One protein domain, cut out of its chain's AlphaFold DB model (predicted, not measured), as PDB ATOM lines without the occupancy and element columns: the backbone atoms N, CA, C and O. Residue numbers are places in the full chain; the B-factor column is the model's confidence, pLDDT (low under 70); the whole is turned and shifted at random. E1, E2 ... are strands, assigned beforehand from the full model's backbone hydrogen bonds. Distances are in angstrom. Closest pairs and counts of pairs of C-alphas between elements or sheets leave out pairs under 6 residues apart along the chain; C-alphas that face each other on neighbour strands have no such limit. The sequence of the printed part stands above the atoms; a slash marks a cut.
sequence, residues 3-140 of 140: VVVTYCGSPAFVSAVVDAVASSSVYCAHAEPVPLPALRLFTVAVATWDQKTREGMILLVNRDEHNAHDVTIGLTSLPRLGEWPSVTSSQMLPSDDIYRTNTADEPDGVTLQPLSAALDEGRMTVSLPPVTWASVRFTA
ATOM      1  N   VAL A   3     -39.898   3.691  20.887       72.81
ATOM      2  CA  VAL A   3     -38.610   3.016  20.931       72.81
ATOM      3  C   VAL A   3     -38.416   2.455  22.334       72.81
ATOM      4  O   VAL A   3     -38.618   3.158  23.318       72.81
ATOM      5  N   VAL A   4     -38.006   1.199  22.441       69.06
ATOM      6  CA  VAL A   4     -37.666   0.555  23.712       69.06
ATOM      7  C   VAL A   4     -36.192   0.195  23.704       69.06
ATOM      8  O   VAL A   4     -35.661  -0.311  22.717       69.06
ATOM      9  N   VAL A   5     -35.516   0.480  24.808       73.44
ATOM     10  CA  VAL A   5     -34.088   0.221  24.967       73.44
ATOM     11  C   VAL A   5     -33.878  -1.178  25.558       73.44
ATOM     12  O   VAL A   5     -34.436  -1.503  26.599       73.44
ATOM     13  N   THR A   6     -33.051  -2.014  24.934       68.56
ATOM     14  CA  THR A   6     -32.752  -3.384  25.392       68.56
ATOM     15  C   THR A   6     -31.249  -3.613  25.387       68.56
ATOM     16  O   THR A   6     -30.555  -3.130  24.503       68.56
ATOM     17  N   TYR A   7     -30.707  -4.340  26.361       68.81
ATOM     18  CA  TYR A   7     -29.262  -4.573  26.449       68.81
ATOM     19  C   TYR A   7     -28.716  -5.272  25.186       68.81
ATOM     20  O   TYR A   7     -29.226  -6.327  24.811       68.81
ATOM     21  N   CYS A   8     -27.697  -4.695  24.528       57.47
ATOM     22  CA  CYS A   8     -27.177  -5.208  23.247       57.47
ATOM     23  C   CYS A   8     -26.253  -6.433  23.380       57.47
ATOM     24  O   CYS A   8     -26.011  -7.118  22.389       57.47
ATOM     25  N   GLY A   9     -25.658  -6.679  24.551       57.84
ATOM     26  CA  GLY A   9     -24.451  -7.513  24.645       57.84
ATOM     27  C   GLY A   9     -23.165  -6.721  24.347       57.84
ATOM     28  O   GLY A   9     -23.141  -5.504  24.504       57.84
ATOM     29  N   SER A  10     -22.071  -7.410  23.989       44.72
ATOM     30  CA  SER A  10     -20.721  -6.811  23.930       44.72
ATOM     31  C   SER A  10     -20.591  -5.667  22.895       44.72
ATOM     32  O   SER A  10     -21.139  -5.798  21.801       44.72
ATOM     33  N   PRO A  11     -19.820  -4.587  23.165       46.56
ATOM     34  CA  PRO A  11     -19.929  -3.281  22.481       46.56
ATOM     35  C   PRO A  11     -19.365  -3.185  21.052       46.56
ATOM     36  O   PRO A  11     -19.109  -2.086  20.572       46.56
ATOM     37  N   ALA A  12     -19.122  -4.295  20.358       35.75
ATOM     38  CA  ALA A  12     -18.156  -4.356  19.255       35.75
ATOM     39  C   ALA A  12     -18.515  -3.584  17.960       35.75
ATOM     40  O   ALA A  12     -17.826  -3.781  16.962       35.75
ATOM     41  N   PHE A  13     -19.563  -2.746  17.914       39.00
ATOM     42  CA  PHE A  13     -20.062  -2.215  16.639       39.00
ATOM     43  C   PHE A  13     -20.517  -0.751  16.558       39.00
ATOM     44  O   PHE A  13     -21.178  -0.400  15.582       39.00
ATOM     45  N   VAL A  14     -20.158   0.150  17.480       38.91
ATOM     46  CA  VAL A  14     -20.510   1.575  17.299       38.91
ATOM     47  C   VAL A  14     -19.312   2.494  17.562       38.91
ATOM     48  O   VAL A  14     -18.704   2.450  18.618       38.91
ATOM     49  N   SER A  15     -18.981   3.291  16.541       38.38
ATOM     50  CA  SER A  15     -17.853   4.227  16.383       38.38
ATOM     51  C   SER A  15     -17.651   5.246  17.524       38.38
ATOM     52  O   SER A  15     -18.638   5.740  18.066       38.38
ATOM     53  N   ALA A  16     -16.381   5.601  17.800       37.09
ATOM     54  CA  ALA A  16     -15.766   6.817  18.388       37.09
ATOM     55  C   ALA A  16     -16.563   7.678  19.394       37.09
ATOM     56  O   ALA A  16     -16.060   7.987  20.472       37.09
ATOM     57  N   VAL A  17     -17.798   8.074  19.077       43.91
ATOM     58  CA  VAL A  17     -18.716   8.726  20.030       43.91
ATOM     59  C   VAL A  17     -19.084   7.767  21.164       43.91
ATOM     60  O   VAL A  17     -19.215   8.204  22.302       43.91
ATOM     61  N   VAL A  18     -19.199   6.465  20.877       48.09
ATOM     62  CA  VAL A  18     -19.404   5.415  21.890       48.09
ATOM     63  C   VAL A  18     -18.101   5.093  22.630       48.09
ATOM     64  O   VAL A  18     -18.136   4.884  23.842       48.09
ATOM     65  N   ASP A  19     -16.948   5.167  21.956       44.16
ATOM     66  CA  ASP A  19     -15.634   4.999  22.600       44.16
ATOM     67  C   ASP A  19     -15.336   6.115  23.622       44.16
ATOM     68  O   ASP A  19     -14.668   5.876  24.626       44.16
ATOM     69  N   ALA A  20     -15.881   7.322  23.438       46.19
ATOM     70  CA  ALA A  20     -15.776   8.404  24.423       46.19
ATOM     71  C   ALA A  20     -16.582   8.144  25.717       46.19
ATOM     72  O   ALA A  20     -16.333   8.793  26.731       46.19
ATOM     73  N   VAL A  21     -17.522   7.189  25.705       52.59
ATOM     74  CA  VAL A  21     -18.386   6.812  26.847       52.59
ATOM     75  C   VAL A  21     -17.977   5.467  27.462       52.59
ATOM     76  O   VAL A  21     -18.766   4.860  28.186       52.59
ATOM     77  N   ALA A  22     -16.753   5.000  27.186       45.16
ATOM     78  CA  ALA A  22     -16.223   3.652  27.431       45.16
ATOM     79  C   ALA A  22     -16.388   3.038  28.846       45.16
ATOM     80  O   ALA A  22     -16.039   1.873  29.032       45.16
ATOM     81  N   SER A  23     -16.924   3.748  29.848       56.16
ATOM     82  CA  SER A  23     -17.328   3.157  31.139       56.16
ATOM     83  C   SER A  23     -18.753   2.586  31.158       56.16
ATOM     84  O   SER A  23     -19.101   1.849  32.083       56.16
ATOM     85  N   SER A  24     -19.585   2.923  30.169       65.31
ATOM     86  CA  SER A  24     -21.031   2.670  30.181       65.31
ATOM     87  C   SER A  24     -21.433   1.392  29.442       65.31
ATOM     88  O   SER A  24     -20.826   0.996  28.450       65.31
ATOM     89  N   SER A  25     -22.520   0.761  29.893       76.75
ATOM     90  CA  SER A  25     -23.156  -0.348  29.168       76.75
ATOM     91  C   SER A  25     -23.942   0.174  27.963       76.75
ATOM     92  O   SER A  25     -24.616   1.198  28.076       76.75
ATOM     93  N   VAL A  26     -23.889  -0.536  26.827       75.19
ATOM     94  CA  VAL A  26     -24.594  -0.162  25.587       75.19
ATOM     95  C   VAL A  26     -25.907  -0.933  25.452       75.19
ATOM     96  O   VAL A  26     -25.970  -2.153  25.633       75.19
ATOM     97  N   TYR A  27     -26.961  -0.209  25.090       77.06
ATOM     98  CA  TYR A  27     -28.301  -0.727  24.883       77.06
ATOM     99  C   TYR A  27     -28.832  -0.337  23.498       77.06
ATOM    100  O   TYR A  27     -28.711   0.797  23.033       77.06
ATOM    101  N   CYS A  28     -29.449  -1.314  22.851       73.44
ATOM    102  CA  CYS A  28     -29.975  -1.276  21.502       73.44
ATOM    103  C   CYS A  28     -31.404  -0.783  21.603       73.44
ATOM    104  O   CYS A  28     -32.226  -1.385  22.298       73.44
ATOM    105  N   ALA A  29     -31.701   0.310  20.919       70.81
ATOM    106  CA  ALA A  29     -33.044   0.839  20.896       70.81
ATOM    107  C   ALA A  29     -33.805   0.213  19.718       70.81
ATOM    108  O   ALA A  29     -33.361   0.270  18.571       70.81
ATOM    109  N   HIS A  30     -34.943  -0.406  20.006       68.50
ATOM    110  CA  HIS A  30     -35.793  -1.072  19.026       68.50
ATOM    111  C   HIS A  30     -37.094  -0.301  18.881       68.50
ATOM    112  O   HIS A  30     -37.706   0.084  19.872       68.50
ATOM    113  N   ALA A  31     -37.518  -0.078  17.644       67.25
ATOM    114  CA  ALA A  31     -38.791   0.555  17.357       67.25
ATOM    115  C   ALA A  31     -39.963  -0.394  17.604       67.25
ATOM    116  O   ALA A  31     -39.889  -1.566  17.233       67.25
ATOM    117  N   GLU A  32     -41.064   0.135  18.133       63.75
ATOM    118  CA  GLU A  32     -42.300  -0.613  18.326       63.75
ATOM    119  C   GLU A  32     -43.497   0.031  17.597       63.75
ATOM    120  O   GLU A  32     -43.710   1.246  17.718       63.75
ATOM    121  N   PRO A  33     -44.304  -0.776  16.870       56.50
ATOM    122  CA  PRO A  33     -44.098  -2.207  16.604       56.50
ATOM    123  C   PRO A  33     -42.874  -2.451  15.706       56.50
ATOM    124  O   PRO A  33     -42.519  -1.592  14.898       56.50
ATOM    125  N   VAL A  34     -42.239  -3.621  15.863       57.66
ATOM    126  CA  VAL A  34     -41.060  -4.002  15.070       57.66
ATOM    127  C   VAL A  34     -41.414  -3.842  13.590       57.66
ATOM    128  O   VAL A  34     -42.361  -4.487  13.123       57.66
ATOM    129  N   PRO A  35     -40.709  -2.975  12.845       56.47
ATOM    130  CA  PRO A  35     -41.032  -2.758  11.453       56.47
ATOM    131  C   PRO A  35     -40.874  -4.074  10.693       56.47
ATOM    132  O   PRO A  35     -39.885  -4.787  10.872       56.47
ATOM    133  N   LEU A  36     -41.843  -4.400   9.832       48.22
ATOM    134  CA  LEU A  36     -41.685  -5.490   8.868       48.22
ATOM    135  C   LEU A  36     -40.364  -5.282   8.105       48.22
ATOM    136  O   LEU A  36     -39.989  -4.132   7.884       48.22
ATOM    137  N   PRO A  37     -39.669  -6.339   7.648       51.12
ATOM    138  CA  PRO A  37     -38.313  -6.247   7.084       51.12
ATOM    139  C   PRO A  37     -38.132  -5.272   5.898       51.12
ATOM    140  O   PRO A  37     -37.002  -4.983   5.513       51.12
ATOM    141  N   ALA A  38     -39.218  -4.736   5.328       43.25
ATOM    142  CA  ALA A  38     -39.214  -3.713   4.281       43.25
ATOM    143  C   ALA A  38     -39.324  -2.255   4.788       43.25
ATOM    144  O   ALA A  38     -39.099  -1.322   4.014       43.25
ATOM    145  N   LEU A  39     -39.671  -2.021   6.057       49.72
ATOM    146  CA  LEU A  39     -39.778  -0.679   6.625       49.72
ATOM    147  C   LEU A  39     -38.389  -0.170   7.006       49.72
ATOM    148  O   LEU A  39     -37.780  -0.569   7.999       49.72
ATOM    149  N   ARG A  40     -37.894   0.765   6.198       56.97
ATOM    150  CA  ARG A  40     -36.747   1.595   6.543       56.97
ATOM    151  C   ARG A  40     -37.084   2.380   7.811       56.97
ATOM    152  O   ARG A  40     -37.888   3.297   7.771       56.97
ATOM    153  N   LEU A  41     -36.422   2.052   8.919       65.44
ATOM    154  CA  LEU A  41     -36.421   2.904  10.109       65.44
ATOM    155  C   LEU A  41     -35.849   4.272   9.733       65.44
ATOM    156  O   LEU A  41     -34.691   4.355   9.332       65.44
ATOM    157  N   PHE A  42     -36.666   5.322   9.772       70.31
ATOM    158  CA  PHE A  42     -36.201   6.694   9.545       70.31
ATOM    159  C   PHE A  42     -35.470   7.249  10.764       70.31
ATOM    160  O   PHE A  42     -34.610   8.112  10.622       70.31
ATOM    161  N   THR A  43     -35.735   6.678  11.939       73.19
ATOM    162  CA  THR A  43     -35.030   7.005  13.171       73.19
ATOM    163  C   THR A  43     -34.240   5.809  13.687       73.19
ATOM    164  O   THR A  43     -34.768   4.699  13.765       73.19
ATOM    165  N   VAL A  44     -32.987   6.038  14.076       73.06
ATOM    166  CA  VAL A  44     -32.157   5.069  14.805       73.06
ATOM    167  C   VAL A  44     -31.808   5.659  16.162       73.06
ATOM    168  O   VAL A  44     -31.517   6.850  16.254       73.06
ATOM    169  N   ALA A  45     -31.832   4.826  17.201       77.75
ATOM    170  CA  ALA A  45     -31.414   5.227  18.531       77.75
ATOM    171  C   ALA A  45     -30.489   4.183  19.168       77.75
ATOM    172  O   ALA A  45     -30.637   2.978  18.958       77.75
ATOM    173  N   VAL A  46     -29.534   4.659  19.958       81.75
ATOM    174  CA  VAL A  46     -28.667   3.845  20.819       81.75
ATOM    175  C   VAL A  46     -28.611   4.529  22.172       81.75
ATOM    176  O   VAL A  46     -28.525   5.754  22.233       81.75
ATOM    177  N   ALA A  47     -28.657   3.754  23.251       85.12
ATOM    178  CA  ALA A  47     -28.536   4.285  24.599       85.12
ATOM    179  C   ALA A  47     -27.289   3.736  25.296       85.12
ATOM    180  O   ALA A  47     -26.926   2.570  25.134       85.12
ATOM    181  N   THR A  48     -26.654   4.568  26.108       86.69
ATOM    182  CA  THR A  48     -25.625   4.174  27.066       86.69
ATOM    183  C   THR A  48     -26.129   4.438  28.477       86.69
ATOM    184  O   THR A  48     -26.857   5.403  28.712       86.69
ATOM    185  N   TRP A  49     -25.744   3.583  29.420       88.31
ATOM    186  CA  TRP A  49     -26.097   3.733  30.830       88.31
ATOM    187  C   TRP A  49     -24.956   3.257  31.729       88.31
ATOM    188  O   TRP A  49     -24.492   2.115  31.612       88.31
ATOM    189  N   ASP A  50     -24.520   4.124  32.636       88.50
ATOM    190  CA  ASP A  50     -23.582   3.813  33.710       88.50
ATOM    191  C   ASP A  50     -24.352   3.677  35.028       88.50
ATOM    192  O   ASP A  50     -24.843   4.641  35.612       88.50
ATOM    193  N   GLN A  51     -24.442   2.446  35.528       86.50
ATOM    194  CA  GLN A  51     -25.162   2.151  36.768       86.50
ATOM    195  C   GLN A  51     -24.472   2.701  38.025       86.50
ATOM    196  O   GLN A  51     -25.108   2.776  39.078       86.50
ATOM    197  N   LYS A  52     -23.170   3.005  37.959       86.31
ATOM    198  CA  LYS A  52     -22.398   3.506  39.103       86.31
ATOM    199  C   LYS A  52     -22.591   5.005  39.259       86.31
ATOM    200  O   LYS A  52     -22.853   5.449  40.373       86.31
ATOM    201  N   THR A  53     -22.469   5.756  38.167       88.44
ATOM    202  CA  THR A  53     -22.664   7.216  38.174       88.44
ATOM    203  C   THR A  53     -24.129   7.615  38.030       88.44
ATOM    204  O   THR A  53     -24.483   8.736  38.376       88.44
ATOM    205  N   ARG A  54     -24.990   6.685  37.591       90.38
ATOM    206  CA  ARG A  54     -26.402   6.921  37.246       90.38
ATOM    207  C   ARG A  54     -26.547   7.981  36.159       90.38
ATOM    208  O   ARG A  54     -27.431   8.835  36.208       90.38
ATOM    209  N   GLU A  55     -25.667   7.907  35.168       90.88
ATOM    210  CA  GLU A  55     -25.678   8.768  33.992       90.88
ATOM    211  C   GLU A  55     -25.930   7.940  32.738       90.88
ATOM    212  O   GLU A  55     -25.418   6.829  32.572       90.88
ATOM    213  N   GLY A  56     -26.729   8.494  31.837       89.75
ATOM    214  CA  GLY A  56     -27.032   7.883  30.560       89.75
ATOM    215  C   GLY A  56     -27.005   8.884  29.427       89.75
ATOM    216  O   GLY A  56     -27.088  10.099  29.616       89.75
ATOM    217  N   MET A  57     -26.889   8.352  28.219       90.56
ATOM    218  CA  MET A  57     -26.946   9.133  26.997       90.56
ATOM    219  C   MET A  57     -27.734   8.372  25.949       90.56
ATOM    220  O   MET A  57     -27.577   7.166  25.795       90.56
ATOM    221  N   ILE A  58     -28.569   9.084  25.210       89.31
ATOM    222  CA  ILE A  58     -29.258   8.577  24.035       89.31
ATOM    223  C   ILE A  58     -28.697   9.307  22.828       89.31
ATOM    224  O   ILE A  58     -28.668  10.535  22.800       89.31
ATOM    225  N   LEU A  59     -28.260   8.542  21.838       88.06
ATOM    226  CA  LEU A  59     -27.875   9.028  20.522       88.06
ATOM    227  C   LEU A  59     -29.012   8.726  19.556       88.06
ATOM    228  O   LEU A  59     -29.487   7.592  19.504       88.06
ATOM    229  N   LEU A  60     -29.442   9.736  18.811       89.31
ATOM    230  CA  LEU A  60     -30.594   9.703  17.918       89.31
ATOM    231  C   LEU A  60     -30.177  10.193  16.536       89.31
ATOM    232  O   LEU A  60     -29.428  11.159  16.414       89.31
ATOM    233  N   VAL A  61     -30.692   9.552  15.493       88.75
ATOM    234  CA  VAL A  61     -30.541  10.023  14.113       88.75
ATOM    235  C   VAL A  61     -31.889   9.967  13.427       88.75
ATOM    236  O   VAL A  61     -32.488   8.896  13.401       88.75
ATOM    237  N   ASN A  62     -32.335  11.076  12.842       90.25
ATOM    238  CA  ASN A  62     -33.391  11.103  11.837       90.25
ATOM    239  C   ASN A  62     -32.751  11.213  10.448       90.25
ATOM    240  O   ASN A  62     -32.087  12.203  10.156       90.25
ATOM    241  N   ARG A  63     -32.943  10.198   9.603       88.00
ATOM    242  CA  ARG A  63     -32.453  10.170   8.212       88.00
ATOM    243  C   ARG A  63     -33.520  10.536   7.181       88.00
ATOM    244  O   ARG A  63     -33.273  10.391   5.989       88.00
ATOM    245  N   ASP A  64     -34.724  10.882   7.625       88.06
ATOM    246  CA  ASP A  64     -35.747  11.415   6.735       88.06
ATOM    247  C   ASP A  64     -35.326  12.814   6.284       88.06
ATOM    248  O   ASP A  64     -35.030  13.680   7.108       88.06
ATOM    249  N   GLU A  65     -35.270  13.012   4.972       88.25
ATOM    250  CA  GLU A  65     -34.878  14.281   4.357       88.25
ATOM    251  C   GLU A  65     -35.975  15.346   4.443       88.25
ATOM    252  O   GLU A  65     -35.702  16.529   4.268       88.25
ATOM    253  N   HIS A  66     -37.214  14.945   4.735       87.12
ATOM    254  CA  HIS A  66     -38.377  15.815   4.590       87.12
ATOM    255  C   HIS A  66     -39.199  15.930   5.868       87.12
ATOM    256  O   HIS A  66     -39.749  16.997   6.145       87.12
ATOM    257  N   ASN A  67     -39.305  14.854   6.650       88.94
ATOM    258  CA  ASN A  67     -40.230  14.812   7.781       88.94
ATOM    259  C   ASN A  67     -39.513  14.859   9.128       88.94
ATOM    260  O   ASN A  67     -38.550  14.132   9.382       88.94
ATOM    261  N   ALA A  68     -40.055  15.690  10.017       90.75
ATOM    262  CA  ALA A  68     -39.773  15.577  11.434       90.75
ATOM    263  C   ALA A  68     -40.449  14.320  11.999       90.75
ATOM    264  O   ALA A  68     -41.541  13.941  11.568       90.75
ATOM    265  N   HIS A  69     -39.810  13.694  12.983       89.69
ATOM    266  CA  HIS A  69     -40.328  12.505  13.653       89.69
ATOM    267  C   HIS A  69     -40.347  12.712  15.163       89.69
ATOM    268  O   HIS A  69     -39.305  12.930  15.782       89.69
ATOM    269  N   ASP A  70     -41.530  12.579  15.760       90.50
ATOM    270  CA  ASP A  70     -41.678  12.500  17.211       90.50
ATOM    271  C   ASP A  70     -41.280  11.107  17.694       90.50
ATOM    272  O   ASP A  70     -41.868  10.089  17.301       90.50
ATOM    273  N   VAL A  71     -40.287  11.050  18.570       88.50
ATOM    274  CA  VAL A  71     -39.712   9.820  19.107       88.50
ATOM    275  C   VAL A  71     -39.985   9.766  20.599       88.50
ATOM    276  O   VAL A  71     -39.658  10.689  21.338       88.50
ATOM    277  N   THR A  72     -40.580   8.665  21.046       89.62
ATOM    278  CA  THR A  72     -40.752   8.353  22.466       89.62
ATOM    279  C   THR A  72     -39.913   7.135  22.809       89.62
ATOM    280  O   THR A  72     -40.028   6.111  22.143       89.62
ATOM    281  N   ILE A  73     -39.072   7.235  23.832       87.62
ATOM    282  CA  ILE A  73     -38.075   6.234  24.200       87.62
ATOM    283  C   ILE A  73     -38.356   5.753  25.620       87.62
ATOM    284  O   ILE A  73     -38.234   6.517  26.575       87.62
ATOM    285  N   GLY A  74     -38.728   4.486  25.765       88.62
ATOM    286  CA  GLY A  74     -38.886   3.825  27.054       88.62
ATOM    287  C   GLY A  74     -37.531   3.431  27.639       88.62
ATOM    288  O   GLY A  74     -36.800   2.637  27.044       88.62
ATOM    289  N   LEU A  75     -37.222   3.971  28.816       88.50
ATOM    290  CA  LEU A  75     -35.991   3.732  29.577       88.50
ATOM    291  C   LEU A  75     -36.203   2.803  30.775       88.50
ATOM    292  O   LEU A  75     -35.243   2.439  31.443       88.50
ATOM    293  N   THR A  76     -37.440   2.400  31.057       86.44
ATOM    294  CA  THR A  76     -37.811   1.606  32.242       86.44
ATOM    295  C   THR A  76     -37.150   0.225  32.310       86.44
ATOM    296  O   THR A  76     -37.102  -0.386  33.374       86.44
ATOM    297  N   SER A  77     -36.621  -0.272  31.194       85.25
ATOM    298  CA  SER A  77     -35.811  -1.491  31.107       85.25
ATOM    299  C   SER A  77     -34.376  -1.312  31.618       85.25
ATOM    300  O   SER A  77     -33.665  -2.304  31.803       85.25
ATOM    301  N   LEU A  78     -33.923  -0.072  31.840       85.44
ATOM    302  CA  LEU A  78     -32.596   0.206  32.370       85.44
ATOM    303  C   LEU A  78     -32.517  -0.205  33.850       85.44
ATOM    304  O   LEU A  78     -33.357   0.179  34.671       85.44
ATOM    305  N   PRO A  79     -31.482  -0.965  34.235       84.94
ATOM    306  CA  PRO A  79     -31.319  -1.412  35.607       84.94
ATOM    307  C   PRO A  79     -31.043  -0.225  36.529       84.94
ATOM    308  O   PRO A  79     -30.171   0.602  36.256       84.94
ATOM    309  N   ARG A  80     -31.746  -0.192  37.667       84.88
ATOM    310  CA  ARG A  80     -31.600   0.838  38.711       84.88
ATOM    311  C   ARG A  80     -31.827   2.270  38.204       84.88
ATOM    312  O   ARG A  80     -31.225   3.199  38.742       84.88
ATOM    313  N   LEU A  81     -32.712   2.449  37.217       82.19
ATOM    314  CA  LEU A  81     -33.128   3.782  36.787       82.19
ATOM    315  C   LEU A  81     -33.682   4.580  37.980       82.19
ATOM    316  O   LEU A  81     -33.221   5.679  38.224       82.19
ATOM    317  N   GLY A  82     -34.542   3.993  38.817       75.81
ATOM    318  CA  GLY A  82     -35.151   4.705  39.950       75.81
ATOM    319  C   GLY A  82     -36.362   5.542  39.526       75.81
ATOM    320  O   GLY A  82     -36.879   5.356  38.427       75.81
ATOM    321  N   GLU A  83     -36.844   6.414  40.415       72.62
ATOM    322  CA  GLU A  83     -38.158   7.068  40.269       72.62
ATOM    323  C   GLU A  83     -38.133   8.409  39.514       72.62
ATOM    324  O   GLU A  83     -39.151   8.790  38.948       72.62
ATOM    325  N   TRP A  84     -36.993   9.112  39.456       78.75
ATOM    326  CA  TRP A  84     -36.951  10.512  38.994       78.75
ATOM    327  C   TRP A  84     -35.805  10.801  38.016       78.75
ATOM    328  O   TRP A  84     -34.923  11.611  38.318       78.75
ATOM    329  N   PRO A  85     -35.767  10.144  36.843       88.06
ATOM    330  CA  PRO A  85     -34.763  10.471  35.850       88.06
ATOM    331  C   PRO A  85     -34.998  11.883  35.291       88.06
ATOM    332  O   PRO A  85     -36.134  12.308  35.094       88.06
ATOM    333  N   SER A  86     -33.923  12.620  35.016       92.19
ATOM    334  CA  SER A  86     -33.981  13.991  34.500       92.19
ATOM    335  C   SER A  86     -33.009  14.202  33.347       92.19
ATOM    336  O   SER A  86     -31.915  13.637  33.323       92.19
ATOM    337  N   VAL A  87     -33.411  15.020  32.371       94.44
ATOM    338  CA  VAL A  87     -32.532  15.435  31.272       94.44
ATOM    339  C   VAL A  87     -31.503  16.421  31.815       94.44
ATOM    340  O   VAL A  87     -31.861  17.436  32.406       94.44
ATOM    341  N   THR A  88     -30.224  16.135  31.590       93.81
ATOM    342  CA  THR A  88     -29.109  16.993  32.023       93.81
ATOM    343  C   THR A  88     -28.549  17.828  30.879       93.81
ATOM    344  O   THR A  88     -28.052  18.929  31.102       93.81
ATOM    345  N   SER A  89     -28.629  17.329  29.644       92.56
ATOM    346  CA  SER A  89     -28.263  18.068  28.436       92.56
ATOM    347  C   SER A  89     -28.976  17.477  27.226       92.56
ATOM    348  O   SER A  89     -29.146  16.263  27.138       92.56
ATOM    349  N   SER A  90     -29.378  18.320  26.281       94.94
ATOM    350  CA  SER A  90     -29.986  17.882  25.029       94.94
ATOM    351  C   SER A  90     -29.552  18.799  23.898       94.94
ATOM    352  O   SER A  90     -29.730  20.019  23.957       94.94
ATOM    353  N   GLN A  91     -28.920  18.211  22.890       94.06
ATOM    354  CA  GLN A  91     -28.333  18.931  21.771       94.06
ATOM    355  C   GLN A  91     -28.585  18.176  20.474       94.06
ATOM    356  O   GLN A  91     -28.638  16.946  20.451       94.06
ATOM    357  N   MET A  92     -28.686  18.920  19.386       92.88
ATOM    358  CA  MET A  92     -28.791  18.395  18.036       92.88
ATOM    359  C   MET A  92     -27.781  19.058  17.116       92.88
ATOM    360  O   MET A  92     -27.353  20.185  17.346       92.88
ATOM    361  N   LEU A  93     -27.442  18.360  16.047       89.50
ATOM    362  CA  LEU A  93     -26.840  18.921  14.859       89.50
ATOM    363  C   LEU A  93     -27.930  18.904  13.781       89.50
ATOM    364  O   LEU A  93     -28.203  17.832  13.226       89.50
ATOM    365  N   PRO A  94     -28.622  20.032  13.554       78.56
ATOM    366  CA  PRO A  94     -29.586  20.118  12.474       78.56
ATOM    367  C   PRO A  94     -28.845  20.217  11.143       78.56
ATOM    368  O   PRO A  94     -27.706  20.687  11.084       78.56
ATOM    369  N   SER A  95     -29.510  19.813  10.070       75.94
ATOM    370  CA  SER A  95     -29.009  20.012   8.720       75.94
ATOM    371  C   SER A  95     -30.109  20.633   7.870       75.94
ATOM    372  O   SER A  95     -31.017  19.957   7.395       75.94
ATOM    373  N   ASP A  96     -30.051  21.956   7.737       74.56
ATOM    374  CA  ASP A  96     -30.805  22.712   6.735       74.56
ATOM    375  C   ASP A  96     -30.183  22.554   5.337       74.56
ATOM    376  O   ASP A  96     -30.901  22.524   4.337       74.56
ATOM    377  N   ASP A  97     -28.861  22.379   5.281       83.94
ATOM    378  CA  ASP A  97     -28.090  21.958   4.113       83.94
ATOM    379  C   ASP A  97     -27.173  20.774   4.472       83.94
ATOM    380  O   ASP A  97     -26.232  20.901   5.261       83.94
ATOM    381  N   ILE A  98     -27.436  19.611   3.864       82.50
ATOM    382  CA  ILE A  98     -26.691  18.356   4.089       82.50
ATOM    383  C   ILE A  98     -25.260  18.385   3.551       82.50
ATOM    384  O   ILE A  98     -24.466  17.495   3.861       82.50
ATOM    385  N   TYR A  99     -24.928  19.393   2.747       84.06
ATOM    386  CA  TYR A  99     -23.598  19.600   2.189       84.06
ATOM    387  C   TYR A  99     -22.815  20.694   2.917       84.06
ATOM    388  O   TYR A  99     -21.642  20.911   2.594       84.06
ATOM    389  N   ARG A 100     -23.417  21.367   3.909       84.94
ATOM    390  CA  ARG A 100     -22.720  22.386   4.692       84.94
ATOM    391  C   ARG A 100     -21.589  21.749   5.491       84.94
ATOM    392  O   ARG A 100     -21.758  20.727   6.154       84.94
ATOM    393  N   THR A 101     -20.417  22.373   5.440       88.56
ATOM    394  CA  THR A 101     -19.230  21.935   6.179       88.56
ATOM    395  C   THR A 101     -18.576  23.124   6.868       88.56
ATOM    396  O   THR A 101     -18.689  24.259   6.406       88.56
ATOM    397  N   ASN A 102     -17.884  22.861   7.974       88.44
ATOM    398  CA  ASN A 102     -17.058  23.872   8.625       88.44
ATOM    399  C   ASN A 102     -15.804  24.095   7.781       88.44
ATOM    400  O   ASN A 102     -15.122  23.140   7.402       88.44
ATOM    401  N   THR A 103     -15.500  25.355   7.493       91.50
ATOM    402  CA  THR A 103     -14.309  25.752   6.732       91.50
ATOM    403  C   THR A 103     -13.340  26.506   7.638       91.50
ATOM    404  O   THR A 103     -13.661  26.813   8.781       91.50
ATOM    405  N   ALA A 104     -12.132  26.805   7.155       94.62
ATOM    406  CA  ALA A 104     -11.198  27.629   7.924       94.62
ATOM    407  C   ALA A 104     -11.729  29.059   8.143       94.62
ATOM    408  O   ALA A 104     -11.498  29.637   9.203       94.62
ATOM    409  N   ASP A 105     -12.455  29.599   7.159       94.81
ATOM    410  CA  ASP A 105     -13.027  30.948   7.210       94.81
ATOM    411  C   ASP A 105     -14.349  30.990   7.998       94.81
ATOM    412  O   ASP A 105     -14.689  32.010   8.594       94.81
ATOM    413  N   GLU A 106     -15.076  29.869   8.045       90.62
ATOM    414  CA  GLU A 106     -16.323  29.699   8.796       90.62
ATOM    415  C   GLU A 106     -16.274  28.396   9.627       90.62
ATOM    416  O   GLU A 106     -16.873  27.381   9.247       90.62
ATOM    417  N   PRO A 107     -15.532  28.387  10.754       88.50
ATOM    418  CA  PRO A 107     -15.309  27.178  11.552       88.50
ATOM    419  C   PRO A 107     -16.557  26.703  12.307       88.50
ATOM    420  O   PRO A 107     -16.634  25.532  12.667       88.50
ATOM    421  N   ASP A 108     -17.532  27.593  12.502       87.81
ATOM    422  CA  ASP A 108     -18.761  27.357  13.265       87.81
ATOM    423  C   ASP A 108     -20.015  27.285  12.366       87.81
ATOM    424  O   ASP A 108     -21.138  27.487  12.833       87.81
ATOM    425  N   GLY A 109     -19.847  27.002  11.067       83.62
ATOM    426  CA  GLY A 109     -20.955  26.916  10.104       83.62
ATOM    427  C   GLY A 109     -21.973  25.808  10.418       83.62
ATOM    428  O   GLY A 109     -23.152  25.930  10.091       83.62
ATOM    429  N   VAL A 110     -21.531  24.745  11.085       87.25
ATOM    430  CA  VAL A 110     -22.302  23.591  11.548       87.25
ATOM    431  C   VAL A 110     -21.936  23.351  13.010       87.25
ATOM    432  O   VAL A 110     -20.842  22.880  13.335       87.25
ATOM    433  N   THR A 111     -22.854  23.706  13.905       87.19
ATOM    434  CA  THR A 111     -22.659  23.665  15.359       87.19
ATOM    435  C   THR A 111     -23.836  23.011  16.066       87.19
ATOM    436  O   THR A 111     -24.948  22.928  15.541       87.19
ATOM    437  N   LEU A 112     -23.578  22.534  17.285       89.38
ATOM    438  CA  LEU A 112     -24.617  21.965  18.129       89.38
ATOM    439  C   LEU A 112     -25.619  23.043  18.541       89.38
ATOM    440  O   LEU A 112     -25.251  24.079  19.094       89.38
ATOM    441  N   GLN A 113     -26.893  22.746  18.337       90.75
ATOM    442  CA  GLN A 113     -28.012  23.567  18.763       90.75
ATOM    443  C   GLN A 113     -28.768  22.881  19.906       90.75
ATOM    444  O   GLN A 113     -28.763  21.651  19.994       90.75
ATOM    445  N   PRO A 114     -29.421  23.639  20.801       94.00
ATOM    446  CA  PRO A 114     -30.287  23.058  21.818       94.00
ATOM    447  C   PRO A 114     -31.413  22.232  21.192       94.00
ATOM    448  O   PRO A 114     -31.997  22.625  20.183       94.00
ATOM    449  N   LEU A 115     -31.746  21.115  21.830       94.31
ATOM    450  CA  LEU A 115     -32.893  20.286  21.476       94.31
ATOM    451  C   LEU A 115     -33.833  20.191  22.678       94.31
ATOM    452  O   LEU A 115     -33.393  20.049  23.816       94.31
ATOM    453  N   SER A 116     -35.138  20.273  22.434       94.69
ATOM    454  CA  SER A 116     -36.121  20.050  23.493       94.69
ATOM    455  C   SER A 116     -36.320  18.552  23.700       94.69
ATOM    456  O   SER A 116     -36.758  17.848  22.790       94.69
ATOM    457  N   ALA A 117     -36.037  18.081  24.912       94.81
ATOM    458  CA  ALA A 117     -36.297  16.714  25.342       94.81
ATOM    459  C   ALA A 117     -37.043  16.734  26.676       94.81
ATOM    460  O   ALA A 117     -36.596  17.365  27.634       94.81
ATOM    461  N   ALA A 118     -38.172  16.036  26.735       93.44
ATOM    462  CA  ALA A 118     -38.913  15.814  27.968       93.44
ATOM    463  C   ALA A 118     -38.622  14.403  28.480       93.44
ATOM    464  O   ALA A 118     -38.524  13.474  27.682       93.44
ATOM    465  N   LEU A 119     -38.484  14.241  29.794       91.88
ATOM    466  CA  LEU A 119     -38.347  12.940  30.438       91.88
ATOM    467  C   LEU A 119     -39.321  12.877  31.605       91.88
ATOM    468  O   LEU A 119     -39.205  13.660  32.542       91.88
ATOM    469  N   ASP A 120     -40.275  11.963  31.503       89.25
ATOM    470  CA  ASP A 120     -41.337  11.764  32.482       89.25
ATOM    471  C   ASP A 120     -41.578  10.267  32.668       89.25
ATOM    472  O   ASP A 120     -41.612   9.520  31.689       89.25
ATOM    473  N   GLU A 121     -41.663   9.808  33.917       85.25
ATOM    474  CA  GLU A 121     -41.923   8.402  34.277       85.25
ATOM    475  C   GLU A 121     -41.079   7.366  33.490       85.25
ATOM    476  O   GLU A 121     -41.549   6.303  33.077       85.25
ATOM    477  N   GLY A 122     -39.802   7.678  33.232       87.44
ATOM    478  CA  GLY A 122     -38.901   6.799  32.475       87.44
ATOM    479  C   GLY A 122     -39.195   6.727  30.971       87.44
ATOM    480  O   GLY A 122     -38.723   5.805  30.301       87.44
ATOM    481  N   ARG A 123     -39.948   7.681  30.420       90.25
ATOM    482  CA  ARG A 123     -40.163   7.872  28.982       90.25
ATOM    483  C   ARG A 123     -39.590   9.206  28.538       90.25
ATOM    484  O   ARG A 123     -39.990  10.260  29.022       90.25
ATOM    485  N   MET A 124     -38.664   9.150  27.592       91.69
ATOM    486  CA  MET A 124     -38.109  10.340  26.964       91.69
ATOM    487  C   MET A 124     -38.865  10.658  25.679       91.69
ATOM    488  O   MET A 124     -38.998   9.780  24.832       91.69
ATOM    489  N   THR A 125     -39.298  11.899  25.490       93.12
ATOM    490  CA  THR A 125     -39.950  12.360  24.259       93.12
ATOM    491  C   THR A 125     -39.145  13.483  23.620       93.12
ATOM    492  O   THR A 125     -38.759  14.445  24.286       93.12
ATOM    493  N   VAL A 126     -38.893  13.347  22.318       93.56
ATOM    494  CA  VAL A 126     -38.091  14.266  21.502       93.56
ATOM    495  C   VAL A 126     -38.724  14.397  20.118       93.56
ATOM    496  O   VAL A 126     -39.051  13.388  19.500       93.56
ATOM    497  N   SER A 127     -38.831  15.624  19.609       93.56
ATOM    498  CA  SER A 127     -39.142  15.888  18.197       93.56
ATOM    499  C   SER A 127     -37.837  16.051  17.427       93.56
ATOM    500  O   SER A 127     -37.098  17.005  17.675       93.56
ATOM    501  N   LEU A 128     -37.541  15.144  16.497       91.88
ATOM    502  CA  LEU A 128     -36.346  15.217  15.656       91.88
ATOM    503  C   LEU A 128     -36.689  15.866  14.310       91.88
ATOM    504  O   LEU A 128     -37.463  15.273  13.556       91.88
ATOM    505  N   PRO A 129     -36.110  17.030  13.967       92.69
ATOM    506  CA  PRO A 129     -36.237  17.605  12.631       92.69
ATOM    507  C   PRO A 129     -35.698  16.666  11.536       92.69
ATOM    508  O   PRO A 129     -35.003  15.691  11.852       92.69
ATOM    509  N   PRO A 130     -36.002  16.938  10.252       90.75
ATOM    510  CA  PRO A 130     -35.372  16.247   9.127       90.75
ATOM    511  C   PRO A 130     -33.843  16.278   9.229       90.75
ATOM    512  O   PRO A 130     -33.283  17.218   9.791       90.75
ATOM    513  N   VAL A 131     -33.187  15.232   8.721       89.25
ATOM    514  CA  VAL A 131     -31.719  15.070   8.668       89.25
ATOM    515  C   VAL A 131     -31.011  15.603   9.915       89.25
ATOM    516  O   VAL A 131     -30.309  16.611   9.898       89.25
ATOM    517  N   THR A 132     -31.231  14.936  11.042       90.31
ATOM    518  CA  THR A 132     -30.731  15.407  12.335       90.31
ATOM    519  C   THR A 132     -29.979  14.305  13.055       90.31
ATOM    520  O   THR A 132     -30.467  13.179  13.165       90.31
ATOM    521  N   TRP A 133     -28.816  14.643  13.609       92.31
ATOM    522  CA  TRP A 133     -28.190  13.880  14.686       92.31
ATOM    523  C   TRP A 133     -28.493  14.567  16.015       92.31
ATOM    524  O   TRP A 133     -28.449  15.791  16.101       92.31
ATOM    525  N   ALA A 134     -28.786  13.810  17.065       92.06
ATOM    526  CA  ALA A 134     -29.047  14.359  18.385       92.06
ATOM    527  C   ALA A 134     -28.429  13.511  19.494       92.06
ATOM    528  O   ALA A 134     -28.307  12.290  19.386       92.06
ATOM    529  N   SER A 135     -28.083  14.180  20.590       91.88
ATOM    530  CA  SER A 135     -27.658  13.558  21.836       91.88
ATOM    531  C   SER A 135     -28.480  14.102  22.995       91.88
ATOM    532  O   SER A 135     -28.648  15.313  23.140       91.88
ATOM    533  N   VAL A 136     -28.987  13.203  23.832       93.00
ATOM    534  CA  VAL A 136     -29.686  13.562  25.066       93.00
ATOM    535  C   VAL A 136     -29.034  12.833  26.222       93.00
ATOM    536  O   VAL A 136     -29.043  11.607  26.275       93.00
ATOM    537  N   ARG A 137     -28.452  13.587  27.146       92.88
ATOM    538  CA  ARG A 137     -27.920  13.076  28.405       92.88
ATOM    539  C   ARG A 137     -28.976  13.174  29.488       92.88
ATOM    540  O   ARG A 137     -29.745  14.135  29.544       92.88
ATOM    541  N   PHE A 138     -28.990  12.180  30.355       92.81
ATOM    542  CA  PHE A 138     -29.891  12.124  31.489       92.81
ATOM    543  C   PHE A 138     -29.186  11.531  32.702       92.81
ATOM    544  O   PHE A 138     -28.178  10.833  32.584       92.81
ATOM    545  N   THR A 139     -29.726  11.819  33.874       91.81
ATOM    546  CA  THR A 139     -29.337  11.191  35.135       91.81
ATOM    547  C   THR A 139     -30.568  10.618  35.809       91.81
ATOM    548  O   THR A 139     -31.687  10.947  35.412       91.81
ATOM    549  N   ALA A 140     -30.378   9.764  36.807       87.31
ATOM    550  CA  ALA A 140     -31.465   9.276  37.635       87.31
ATOM    551  C   ALA A 140     -31.035   9.100  39.086       87.31
ATOM    552  O   ALA A 140     -29.829   8.880  39.340       87.31
TER     553      ALA A 140
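What this domain is: This is residues 3 to 140 of the 140 residues of an uncharacterized protein of Bifidobacterium bifidum NCIMB 41171 (UniProt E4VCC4). A single curled sheet folds back on itself like a flattened, nearly closed barrel: E6, E9, E4 and E3 face E1, E5, E8 and E7, E2 is the hinge, and residues 103 to 108 stick out. The 138 printed residues have no named helix and nine named strands, E1 to E9 along the chain, in the mixed sheet order E6 E9 E4 E3 E2 E1 E5 E8 E7. The class is all strand, though under half of the residues are in named elements. It is compact, with a radius of gyration of the C-alphas of 15.4 A and spans of 46 by 36 by 31 A.

Where its parts are: Find C-alpha 3 at (-38.610, 3.016, 20.931), where E1, residues 3 to 7, begins. Next come E2, 25 to 32, 22.0 A long; E3, 43 to 50, 23.7 A; E4, 55 to 62, 23.6 A; and E5, 69 to 74. Then read E6, 86 to 93, 21.5 A; E7, 117 to 120; E8, 123 to 128; and E9, 132 to 139, 23.2 A, ending at (-29.337, 11.191, 35.135).

How they stand to each other: E1 to E4 form a meander, each strand the antiparallel neighbour of the one before; look at N 6 and O 28, 2.8 A, and N 48 and O 57, 2.8 A. E1 and E5 are parallel, with N 3 and O 72 2.7 A apart. E9 is antiparallel to E4, with N 58 and O 136 2.8 A apart. At the edge strands E6 and E7, the closest C-alphas, of Ser 86 and Leu 119, are 6.1 A apart. E1 and E4 are apart.

The domain as a whole: The C-alphas farthest apart, of Glu 83 and Asp 105, are 47.9 A apart. The printed part has no cut; the links E1 to E2, E5 to E6 and E6 to E7 are long. Confidence is under 70 at residue 4, residues 6 to 24 and residues 30 to 41.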